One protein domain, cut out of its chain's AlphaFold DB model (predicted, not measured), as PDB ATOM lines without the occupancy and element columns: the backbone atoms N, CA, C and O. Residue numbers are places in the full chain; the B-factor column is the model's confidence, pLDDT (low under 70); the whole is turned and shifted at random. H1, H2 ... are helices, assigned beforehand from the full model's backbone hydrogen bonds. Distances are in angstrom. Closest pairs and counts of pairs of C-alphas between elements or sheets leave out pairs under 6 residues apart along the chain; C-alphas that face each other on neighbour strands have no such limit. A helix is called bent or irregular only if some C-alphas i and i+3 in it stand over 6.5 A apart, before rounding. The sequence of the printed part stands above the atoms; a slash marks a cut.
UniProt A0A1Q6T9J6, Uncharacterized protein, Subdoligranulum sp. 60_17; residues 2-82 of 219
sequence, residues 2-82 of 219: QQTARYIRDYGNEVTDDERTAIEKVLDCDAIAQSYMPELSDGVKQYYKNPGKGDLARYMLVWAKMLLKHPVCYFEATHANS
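AT A GLANCE: This is residues 2 to 82 of the 219 residues of an uncharacterized protein of Subdoligranulum sp. 60_17 (UniProt A0A1Q6T9J6). Helix H1 makes the core, with H3 across one side and H6 along another; the longest helix, H5, makes a corner with H6, and H2 packs on H5. The printed part has 81 residues with six named helices, H1 to H6, and no named strand: all helix. It is compact, radius of gyration of the C-alphas 11.6 A, spanning 30 by 26 by 20 A.

IN THESE COORDINATES: H1, residues 2 to 14, begins at C-alpha 2 (185.194, 169.182, 188.720), is 17.7 A long and irregular: C-alphas 10 and 13 are 8.3 A apart. H2 is residues 17 to 24, 10.1 A; H3 29 to 34, 9.0 A; H4 42 to 45, 5.0 A; H5 53 to 69, 24.3 A; H6 71 to 82, 16.7 A, ending at C-alpha 82 (191.801, 162.375, 182.699).

HOW THE PARTS SIT: The hub H1 touches H6, closest C-alphas Gln 3 and Ala 77, 5.2 A, and H3, Ala 5 and Ala 33, 4.8 A. H4 only just touches H3, with 3 pairs within 8 A, closest C-alphas Ile 32 and Val 44, 5.0 A. H2 touches H5, closest C-alphas Ala 22 and Tyr 59, 5.3 A, at a steep tilt of 58 degrees. Every O i to N i+4 pair is within hydrogen-bond range in H2, H3, H5 and H6, and 7 of 9 in H1; H4 is too short.

THE WHOLE: The printed part has no cut or long link, and no printed residue is under 70 in pLDDT.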
ATOM      1  N   GLN A   2     185.166 170.619 188.386       95.56
ATOM      2  CA  GLN A   2     185.194 169.182 188.720       95.56
ATOM      3  C   GLN A   2     185.907 168.850 190.046       95.56
ATOM      4  O   GLN A   2     185.406 168.067 190.845       95.56
ATOM      5  N   GLN A   3     187.049 169.489 190.317       97.25
ATOM      6  CA  GLN A   3     187.757 169.352 191.600       97.25
ATOM      7  C   GLN A   3     186.938 169.893 192.777       97.25
ATOM      8  O   GLN A   3     186.884 169.263 193.823       97.25
ATOM      9  N   THR A   4     186.261 171.028 192.583       97.50
ATOM     10  CA  THR A   4     185.385 171.648 193.585       97.50
ATOM     11  C   THR A   4     184.203 170.744 193.926       97.50
ATOM     12  O   THR A   4     183.893 170.570 195.095       97.50
ATOM     13  N   ALA A   5     183.580 170.127 192.920       97.50
ATOM     14  CA  ALA A   5     182.482 169.184 193.108       97.50
ATOM     15  C   ALA A   5     182.902 167.981 193.968       97.50
ATOM     16  O   ALA A   5     182.230 167.664 194.946       97.50
ATOM     17  N   ARG A   6     184.063 167.372 193.667       97.75
ATOM     18  CA  ARG A   6     184.632 166.308 194.511       97.75
ATOM     19  C   ARG A   6     184.923 166.802 195.927       97.75
ATOM     20  O   ARG A   6     184.585 166.121 196.884       97.75
ATOM     21  N   TYR A   7     185.531 167.980 196.052       98.38
ATOM     22  CA  TYR A   7     185.891 168.544 197.349       98.38
ATOM     23  C   TYR A   7     184.662 168.757 198.237       98.38
ATOM     24  O   TYR A   7     184.690 168.384 199.399       98.38
ATOM     25  N   ILE A   8     183.568 169.307 197.703       97.44
ATOM     26  CA  ILE A   8     182.330 169.498 198.475       97.44
ATOM     27  C   ILE A   8     181.694 168.152 198.836       97.44
ATOM     28  O   ILE A   8     181.189 167.998 199.942       97.44
ATOM     29  N   ARG A   9     181.745 167.161 197.937       96.88
ATOM     30  CA  ARG A   9     181.248 165.807 198.220       96.88
ATOM     31  C   ARG A   9     182.008 165.144 199.378       96.88
ATOM     32  O   ARG A   9     181.376 164.543 200.239       96.88
ATOM     33  N   ASP A  10     183.337 165.250 199.386       97.38
ATOM     34  CA  ASP A  10     184.202 164.509 200.319       97.38
ATOM     35  C   ASP A  10     184.493 165.286 201.617       97.38
ATOM     36  O   ASP A  10     184.616 164.685 202.681       97.38
ATOM     37  N   TYR A  11     184.576 166.617 201.533       97.50
ATOM     38  CA  TYR A  11     184.995 167.528 202.608       97.50
ATOM     39  C   TYR A  11     184.012 168.692 202.806       97.50
ATOM     40  O   TYR A  11     184.386 169.756 203.302       97.50
ATOM     41  N   GLY A  12     182.745 168.537 202.410       94.94
ATOM     42  CA  GLY A  12     181.728 169.593 202.508       94.94
ATOM     43  C   GLY A  12     181.497 170.108 203.933       94.94
ATOM     44  O   GLY A  12     181.214 171.286 204.121       94.94
ATOM     45  N   ASN A  13     181.699 169.255 204.940       96.19
ATOM     46  CA  ASN A  13     181.662 169.606 206.364       96.19
ATOM     47  C   ASN A  13     182.813 170.528 206.807       96.19
ATOM     48  O   ASN A  13     182.741 171.136 207.870       96.19
ATOM     49  N   GLU A  14     183.883 170.610 206.021       96.31
ATOM     50  CA  GLU A  14     185.049 171.445 206.284       96.31
ATOM     51  C   GLU A  14     185.051 172.764 205.497       96.31
ATOM     52  O   GLU A  14     186.000 173.547 205.622       96.31
ATOM     53  N   VAL A  15     184.029 172.986 204.668       96.56
ATOM     54  CA  VAL A  15     183.822 174.223 203.911       96.56
ATOM     55  C   VAL A  15     183.189 175.256 204.838       96.56
ATOM     56  O   VAL A  15     182.101 175.045 205.366       96.56
ATOM     57  N   THR A  16     183.860 176.389 205.025       97.06
ATOM     58  CA  THR A  16     183.321 177.503 205.824       97.06
ATOM     59  C   THR A  16     182.194 178.237 205.089       97.06
ATOM     60  O   THR A  16     182.121 178.203 203.860       97.06
ATOM     61  N   ASP A  17     181.349 178.974 205.813       96.94
ATOM     62  CA  ASP A  17     180.249 179.750 205.213       96.94
ATOM     63  C   ASP A  17     180.738 180.787 204.188       96.94
ATOM     64  O   ASP A  17     180.120 180.980 203.135       96.94
ATOM     65  N   ASP A  18     181.886 181.417 204.449       96.25
ATOM     66  CA  ASP A  18     182.519 182.371 203.533       96.25
ATOM     67  C   ASP A  18     182.991 181.695 202.237       96.25
ATOM     68  O   ASP A  18     182.812 182.228 201.137       96.25
ATOM     69  N   GLU A  19     183.592 180.509 202.354       97.56
ATOM     70  CA  GLU A  19     184.022 179.712 201.207       97.56
ATOM     71  C   GLU A  19     182.824 179.203 200.406       97.56
ATOM     72  O   GLU A  19     182.812 179.336 199.180       97.56
ATOM     73  N   ARG A  20     181.792 178.694 201.092       96.94
ATOM     74  CA  ARG A  20     180.535 178.260 200.476       96.94
ATOM     75  C   ARG A  20     179.895 179.408 199.713       96.94
ATOM     76  O   ARG A  20     179.539 179.239 198.556       96.94
ATOM     77  N   THR A  21     179.840 180.599 200.305       97.12
ATOM     78  CA  THR A  21     179.299 181.801 199.654       97.12
ATOM     79  C   THR A  21     180.080 182.170 198.393       97.12
ATOM     80  O   THR A  21     179.483 182.523 197.376       97.12
ATOM     81  N   ALA A  22     181.413 182.082 198.423       97.44
ATOM     82  CA  ALA A  22     182.240 182.364 197.252       97.44
ATOM     83  C   ALA A  22     182.040 181.335 196.129       97.44
ATOM     84  O   ALA A  22     182.030 181.711 194.956       97.44
ATOM     85  N   ILE A  23     181.863 180.055 196.469       97.44
ATOM     86  CA  ILE A  23     181.549 179.008 195.489       97.44
ATOM     87  C   ILE A  23     180.143 179.210 194.933       97.44
ATOM     88  O   ILE A  23     179.989 179.194 193.716       97.44
ATOM     89  N   GLU A  24     179.164 179.508 195.789       97.50
ATOM     90  CA  GLU A  24     177.752 179.677 195.432       97.50
ATOM     91  C   GLU A  24     177.526 180.791 194.397       97.50
ATOM     92  O   GLU A  24     176.598 180.737 193.589       97.50
ATOM     93  N   LYS A  25     178.401 181.804 194.373       97.31
ATOM     94  CA  LYS A  25     178.390 182.861 193.349       97.31
ATOM     95  C   LYS A  25     178.746 182.356 191.949       97.31
ATOM     96  O   LYS A  25     178.333 182.968 190.971       97.31
ATOM     97  N   VAL A  26     179.505 181.268 191.844       97.50
ATOM     98  CA  VAL A  26     180.040 180.735 190.581       97.50
ATOM     99  C   VAL A  26     179.339 179.443 190.165       97.50
ATOM    100  O   VAL A  26     179.098 179.238 188.975       97.50
ATOM    101  N   LEU A  27     179.021 178.584 191.131       96.88
ATOM    102  CA  LEU A  27     178.440 177.253 190.967       96.88
ATOM    103  C   LEU A  27     177.356 177.034 192.021       96.88
ATOM    104  O   LEU A  27     177.468 177.564 193.115       96.88
ATOM    105  N   ASP A  28     176.334 176.242 191.725       96.00
ATOM    106  CA  ASP A  28     175.403 175.753 192.752       96.00
ATOM    107  C   ASP A  28     176.094 174.675 193.604       96.00
ATOM    108  O   ASP A  28     176.403 173.603 193.083       96.00
ATOM    109  N   CYS A  29     176.389 174.962 194.877       92.19
ATOM    110  CA  CYS A  29     177.192 174.077 195.729       92.19
ATOM    111  C   CYS A  29     176.546 172.705 195.945       92.19
ATOM    112  O   CYS A  29     177.245 171.688 195.923       92.19
ATOM    113  N   ASP A  30     175.233 172.674 196.163       92.19
ATOM    114  CA  ASP A  30     174.517 171.438 196.475       92.19
ATOM    115  C   ASP A  30     174.356 170.585 195.218       92.19
ATOM    116  O   ASP A  30     174.608 169.375 195.236       92.19
ATOM    117  N   ALA A  31     174.041 171.224 194.091       95.44
ATOM    118  CA  ALA A  31     173.853 170.523 192.835       95.44
ATOM    119  C   ALA A  31     175.167 169.954 192.269       95.44
ATOM    120  O   ALA A  31     175.172 168.832 191.750       95.44
ATOM    121  N   ILE A  32     176.303 170.659 192.404       96.25
ATOM    122  CA  ILE A  32     177.588 170.150 191.892       96.25
ATOM    123  C   ILE A  32     178.105 168.938 192.667       96.25
ATOM    124  O   ILE A  32     178.734 168.073 192.060       96.25
ATOM    125  N   ALA A  33     177.845 168.848 193.974       95.06
ATOM    126  CA  ALA A  33     178.262 167.702 194.778       95.06
ATOM    127  C   ALA A  33     177.473 166.439 194.398       95.06
ATOM    128  O   ALA A  33     178.054 165.366 194.239       95.06
ATOM    129  N   GLN A  34     176.160 166.585 194.187       95.31
ATOM    130  CA  GLN A  34     175.275 165.493 193.771       95.31
ATOM    131  C   GLN A  34     175.536 165.042 192.329       95.31
ATOM    132  O   GLN A  34     175.444 163.858 192.019       95.31
ATOM    133  N   SER A  35     175.907 165.977 191.455       94.94
ATOM    134  CA  SER A  35     176.138 165.713 190.028       94.94
ATOM    135  C   SER A  35     177.572 165.290 189.704       94.94
ATOM    136  O   SER A  35     177.943 165.199 188.531       94.94
ATOM    137  N   TYR A  36     178.408 165.064 190.721       96.06
ATOM    138  CA  TYR A  36     179.797 164.685 190.516       96.06
ATOM    139  C   TYR A  36     179.908 163.286 189.898       96.06
ATOM    140  O   TYR A  36     179.632 162.272 190.537       96.06
ATOM    141  N   MET A  37     180.414 163.236 188.667       95.44
ATOM    142  CA  MET A  37     180.796 162.003 187.985       95.44
ATOM    143  C   MET A  37     182.306 162.029 187.731       95.44
ATOM    144  O   MET A  37     182.750 162.894 186.983       95.44
ATOM    145  N   PRO A  38     183.120 161.115 188.295       94.88
ATOM    146  CA  PRO A  38     184.582 161.239 188.272       94.88
ATOM    147  C   PRO A  38     185.205 161.429 186.882       94.88
ATOM    148  O   PRO A  38     186.170 162.174 186.745       94.88
ATOM    149  N   GLU A  39     184.625 160.795 185.865       93.31
ATOM    150  CA  GLU A  39     185.137 160.729 184.490       93.31
ATOM    151  C   GLU A  39     184.444 161.704 183.519       93.31
ATOM    152  O   GLU A  39     184.805 161.757 182.342       93.31
ATOM    153  N   LEU A  40     183.433 162.447 183.985       92.00
ATOM    154  CA  LEU A  40     182.606 163.327 183.162       92.00
ATOM    155  C   LEU A  40     182.222 164.591 183.936       92.00
ATOM    156  O   LEU A  40     181.489 164.546 184.919       92.00
ATOM    157  N   SER A  41     182.673 165.745 183.458       92.62
ATOM    158  CA  SER A  41     182.430 167.028 184.133       92.62
ATOM    159  C   SER A  41     181.193 167.788 183.648       92.62
ATOM    160  O   SER A  41     180.865 168.823 184.228       92.62
ATOM    161  N   ASP A  42     180.492 167.307 182.616       90.44
ATOM    162  CA  ASP A  42     179.332 168.000 182.031       90.44
ATOM    163  C   ASP A  42     178.219 168.220 183.064       90.44
ATOM    164  O   ASP A  42     177.691 169.329 183.182       90.44
ATOM    165  N   GLY A  43     177.971 167.208 183.904       91.00
ATOM    166  CA  GLY A  43     177.016 167.281 185.009       91.00
ATOM    167  C   GLY A  43     177.341 168.366 186.037       91.00
ATOM    168  O   GLY A  43     176.438 168.912 186.652       91.00
ATOM    169  N   VAL A  44     178.610 168.745 186.195       94.75
ATOM    170  CA  VAL A  44     179.028 169.840 187.086       94.75
ATOM    171  C   VAL A  44     178.996 171.186 186.357       94.75
ATOM    172  O   VAL A  44     178.615 172.204 186.932       94.75
ATOM    173  N   LYS A  45     179.406 171.210 185.084       92.19
ATOM    174  CA  LYS A  45     179.537 172.434 184.277       92.19
ATOM    175  C   LYS A  45     178.208 173.135 184.019       92.19
ATOM    176  O   LYS A  45     178.199 174.360 183.933       92.19
ATOM    177  N   GLN A  46     177.110 172.389 183.927       94.50
ATOM    178  CA  GLN A  46     175.771 172.955 183.717       94.50
ATOM    179  C   GLN A  46     175.342 173.947 184.814       94.50
ATOM    180  O   GLN A  46     174.516 174.814 184.557       94.50
ATOM    181  N   TYR A  47     175.935 173.869 186.011       95.62
ATOM    182  CA  TYR A  47     175.621 174.757 187.137       95.62
ATOM    183  C   TYR A  47     176.466 176.035 187.184       95.62
ATOM    184  O   TYR A  47     176.432 176.762 188.177       95.62
ATOM    185  N   TYR A  48     177.254 176.319 186.145       96.06
ATOM    186  CA  TYR A  48     178.038 177.546 186.062       96.06
ATOM    187  C   TYR A  48     177.141 178.775 185.859       96.06
ATOM    188  O   TYR A  48     176.443 178.893 184.855       96.06
ATOM    189  N   LYS A  49     177.199 179.728 186.796       96.56
ATOM    190  CA  LYS A  49     176.287 180.889 186.868       96.56
ATOM    191  C   LYS A  49     176.750 182.121 186.081       96.56
ATOM    192  O   LYS A  49     176.134 183.175 186.184       96.56
ATOM    193  N   ASN A  50     177.838 182.010 185.315       94.38
ATOM    194  CA  ASN A  50     178.458 183.122 184.583       94.38
ATOM    195  C   ASN A  50     178.694 184.389 185.450       94.38
ATOM    196  O   ASN A  50     178.185 185.467 185.133       94.38
ATOM    197  N   PRO A  51     179.435 184.267 186.569       95.62
ATOM    198  CA  PRO A  51     179.679 185.365 187.502       95.62
ATOM    199  C   PRO A  51     180.529 186.493 186.901       95.62
ATOM    200  O   PRO A  51     181.270 186.315 185.931       95.62
ATOM    201  N   GLY A  52     180.510 187.654 187.560       96.50
ATOM    202  CA  GLY A  52     181.444 188.737 187.267       96.50
ATOM    203  C   GLY A  52     182.898 188.382 187.616       96.50
ATOM    204  O   GLY A  52     183.178 187.490 188.419       96.50
ATOM    205  N   LYS A  53     183.857 189.135 187.058       96.12
ATOM    206  CA  LYS A  53     185.304 188.899 187.257       96.12
ATOM    207  C   LYS A  53     185.729 188.882 188.733       96.12
ATOM    208  O   LYS A  53     186.601 188.100 189.095       96.12
ATOM    209  N   GLY A  54     185.131 189.737 189.567       97.25
ATOM    210  CA  GLY A  54     185.448 189.819 190.998       97.25
ATOM    211  C   GLY A  54     185.047 188.558 191.765       97.25
ATOM    212  O   GLY A  54     185.858 188.003 192.504       97.25
ATOM    213  N   ASP A  55     183.834 188.063 191.522       97.38
ATOM    214  CA  ASP A  55     183.337 186.820 192.119       97.38
ATOM    215  C   ASP A  55     184.147 185.611 191.638       97.38
ATOM    216  O   ASP A  55     184.538 184.768 192.444       97.38
ATOM    217  N   LEU A  56     184.497 185.568 190.346       97.25
ATOM    218  CA  LEU A  56     185.359 184.519 189.802       97.25
ATOM    219  C   LEU A  56     186.751 184.529 190.452       97.25
ATOM    220  O   LEU A  56     187.264 183.474 190.816       97.25
ATOM    221  N   ALA A  57     187.359 185.704 190.645       97.81
ATOM    222  CA  ALA A  57     188.649 185.824 191.322       97.81
ATOM    223  C   ALA A  57     188.571 185.369 192.790       97.81
ATOM    224  O   ALA A  57     189.450 184.643 193.260       97.81
ATOM    225  N   ARG A  58     187.493 185.730 193.500       97.81
ATOM    226  CA  ARG A  58     187.251 185.283 194.879       97.81
ATOM    227  C   ARG A  58     187.102 183.767 194.962       97.81
ATOM    228  O   ARG A  58     187.714 183.140 195.822       97.81
ATOM    229  N   TYR A  59     186.352 183.179 194.037       98.19
ATOM    230  CA  TYR A  59     186.237 181.732 193.902       98.19
ATOM    231  C   TYR A  59     187.589 181.067 193.619       98.19
ATOM    232  O   TYR A  59     187.905 180.068 194.256       98.19
ATOM    233  N   MET A  60     188.426 181.622 192.735       98.19
ATOM    234  CA  MET A  60     189.758 181.061 192.457       98.19
ATOM    235  C   MET A  60     190.673 181.084 193.689       98.19
ATOM    236  O   MET A  60     191.436 180.141 193.898       98.19
ATOM    237  N   LEU A  61     190.571 182.114 194.537       98.19
ATOM    238  CA  LEU A  61     191.281 182.162 195.821       98.19
ATOM    239  C   LEU A  61     190.795 181.070 196.782       98.19
ATOM    240  O   LEU A  61     191.616 180.405 197.411       98.19
ATOM    241  N   VAL A  62     189.479 180.861 196.885       98.19
ATOM    242  CA  VAL A  62     188.898 179.779 197.701       98.19
ATOM    243  C   VAL A  62     189.309 178.408 197.169       98.19
ATOM    244  O   VAL A  62     189.800 177.579 197.929       98.19
ATOM    245  N   TRP A  63     189.220 178.198 195.856       98.38
ATOM    246  CA  TRP A  63     189.676 176.979 195.192       98.38
ATOM    247  C   TRP A  63     191.154 176.689 195.491       98.38
ATOM    248  O   TRP A  63     191.501 175.538 195.740       98.38
ATOM    249  N   ALA A  64     192.015 177.714 195.521       98.38
ATOM    250  CA  ALA A  64     193.433 177.554 195.841       98.38
ATOM    251  C   ALA A  64     193.667 177.216 197.323       98.38
ATOM    252  O   ALA A  64     194.499 176.368 197.630       98.38
ATOM    253  N   LYS A  65     192.917 177.830 198.249       98.06
ATOM    254  CA  LYS A  65     192.974 177.482 199.680       98.06
ATOM    255  C   LYS A  65     192.562 176.032 199.923       98.06
ATOM    256  O   LYS A  65     193.267 175.305 200.614       98.06
ATOM    257  N   MET A  66     191.465 175.605 199.305       97.88
ATOM    258  CA  MET A  66     190.974 174.229 199.367       97.88
ATOM    259  C   MET A  66     191.974 173.232 198.765       97.88
ATOM    260  O   MET A  66     192.206 172.179 199.353       97.88
ATOM    261  N   LEU A  67     192.633 173.585 197.653       98.00
ATOM    262  CA  LEU A  67     193.729 172.793 197.083       98.00
ATOM    263  C   LEU A  67     194.881 172.624 198.078       98.00
ATOM    264  O   LEU A  67     195.400 171.524 198.227       98.00
ATOM    265  N   LEU A  68     195.295 173.699 198.752       98.12
ATOM    266  CA  LEU A  68     196.372 173.632 199.741       98.12
ATOM    267  C   LEU A  68     195.968 172.842 200.990       98.12
ATOM    268  O   LEU A  68     196.822 172.206 201.602       98.12
ATOM    269  N   LYS A  69     194.681 172.864 201.353       98.06
ATOM    270  CA  LYS A  69     194.139 172.117 202.489       98.06
ATOM    271  C   LYS A  69     194.060 170.614 202.204       98.06
ATOM    272  O   LYS A  69     194.539 169.831 203.014       98.06
ATOM    273  N   HIS A  70     193.527 170.224 201.040       98.31
ATOM    274  CA  HIS A  70     193.363 168.820 200.627       98.31
ATOM    275  C   HIS A  70     193.917 168.563 199.213       98.31
ATOM    276  O   HIS A  70     193.154 168.292 198.279       98.31
ATOM    277  N   PRO A  71     195.249 168.603 199.016       98.06
ATOM    278  CA  PRO A  71     195.855 168.500 197.685       98.06
ATOM    279  C   PRO A  71     195.601 167.150 197.007       98.06
ATOM    280  O   PRO A  71     195.441 167.086 195.787       98.06
ATOM    281  N   VAL A  72     195.502 166.076 197.795       98.19
ATOM    282  CA  VAL A  72     195.215 164.725 197.292       98.19
ATOM    283  C   VAL A  72     193.842 164.677 196.621       98.19
ATOM    284  O   VAL A  72     193.745 164.189 195.501       98.19
ATOM    285  N   CYS A  73     192.809 165.284 197.217       97.88
ATOM    286  CA  CYS A  73     191.466 165.349 196.629       97.88
ATOM    287  C   CYS A  73     191.480 165.967 195.223       97.88
ATOM    288  O   CYS A  73     190.815 165.490 194.302       97.88
ATOM    289  N   TYR A  74     192.264 167.028 195.035       97.81
ATOM    290  CA  TYR A  74     192.384 167.712 193.750       97.81
ATOM    291  C   TYR A  74     193.141 166.879 192.724       97.81
ATOM    292  O   TYR A  74     192.717 166.812 191.569       97.81
ATOM    293  N   PHE A  75     194.233 166.238 193.144       96.88
ATOM    294  CA  PHE A  75     194.984 165.330 192.291       96.88
ATOM    295  C   PHE A  75     194.116 164.156 191.845       96.88
ATOM    296  O   PHE A  75     194.022 163.882 190.652       96.88
ATOM    297  N   GLU A  76     193.414 163.509 192.774       97.00
ATOM    298  CA  GLU A  76     192.534 162.389 192.465       97.00
ATOM    299  C   GLU A  76     191.351 162.817 191.585       97.00
ATOM    300  O   GLU A  76     190.945 162.055 190.711       97.00
ATOM    301  N   ALA A  77     190.794 164.021 191.775       96.62
ATOM    302  CA  ALA A  77     189.753 164.556 190.896       96.62
ATOM    303  C   ALA A  77     190.265 164.770 189.466       96.62
ATOM    304  O   ALA A  77     189.594 164.385 188.510       96.62
ATOM    305  N   THR A  78     191.450 165.369 189.313       95.88
ATOM    306  CA  THR A  78     192.086 165.550 188.003       95.88
ATOM    307  C   THR A  78     192.422 164.206 187.372       95.88
ATOM    308  O   THR A  78     192.128 164.000 186.197       95.88
ATOM    309  N   HIS A  79     192.996 163.283 188.142       95.44
ATOM    310  CA  HIS A  79     193.370 161.958 187.669       95.44
ATOM    311  C   HIS A  79     192.144 161.172 187.205       95.44
ATOM    312  O   HIS A  79     192.102 160.724 186.062       95.44
ATOM    313  N   ALA A  80     191.099 161.097 188.030       94.50
ATOM    314  CA  ALA A  80     189.864 160.410 187.668       94.50
ATOM    315  C   ALA A  80     189.249 160.963 186.370       94.50
ATOM    316  O   ALA A  80     188.845 160.180 185.515       94.50
ATOM    317  N   ASN A  81     189.281 162.284 186.166       94.75
ATOM    318  CA  ASN A  81     188.725 162.928 184.975       94.75
ATOM    319  C   ASN A  81     189.599 162.794 183.711       94.75
ATOM    320  O   ASN A  81     189.156 163.174 182.633       94.75
ATOM    321  N   SER A  82     190.842 162.312 183.817       94.69
ATOM    322  CA  SER A  82     191.801 162.375 182.699       94.69
ATOM    323  C   SER A  82     192.655 161.129 182.471       94.69
ATOM    324  O   SER A  82     193.392 161.088 181.487       94.69
TER     325      SER A  82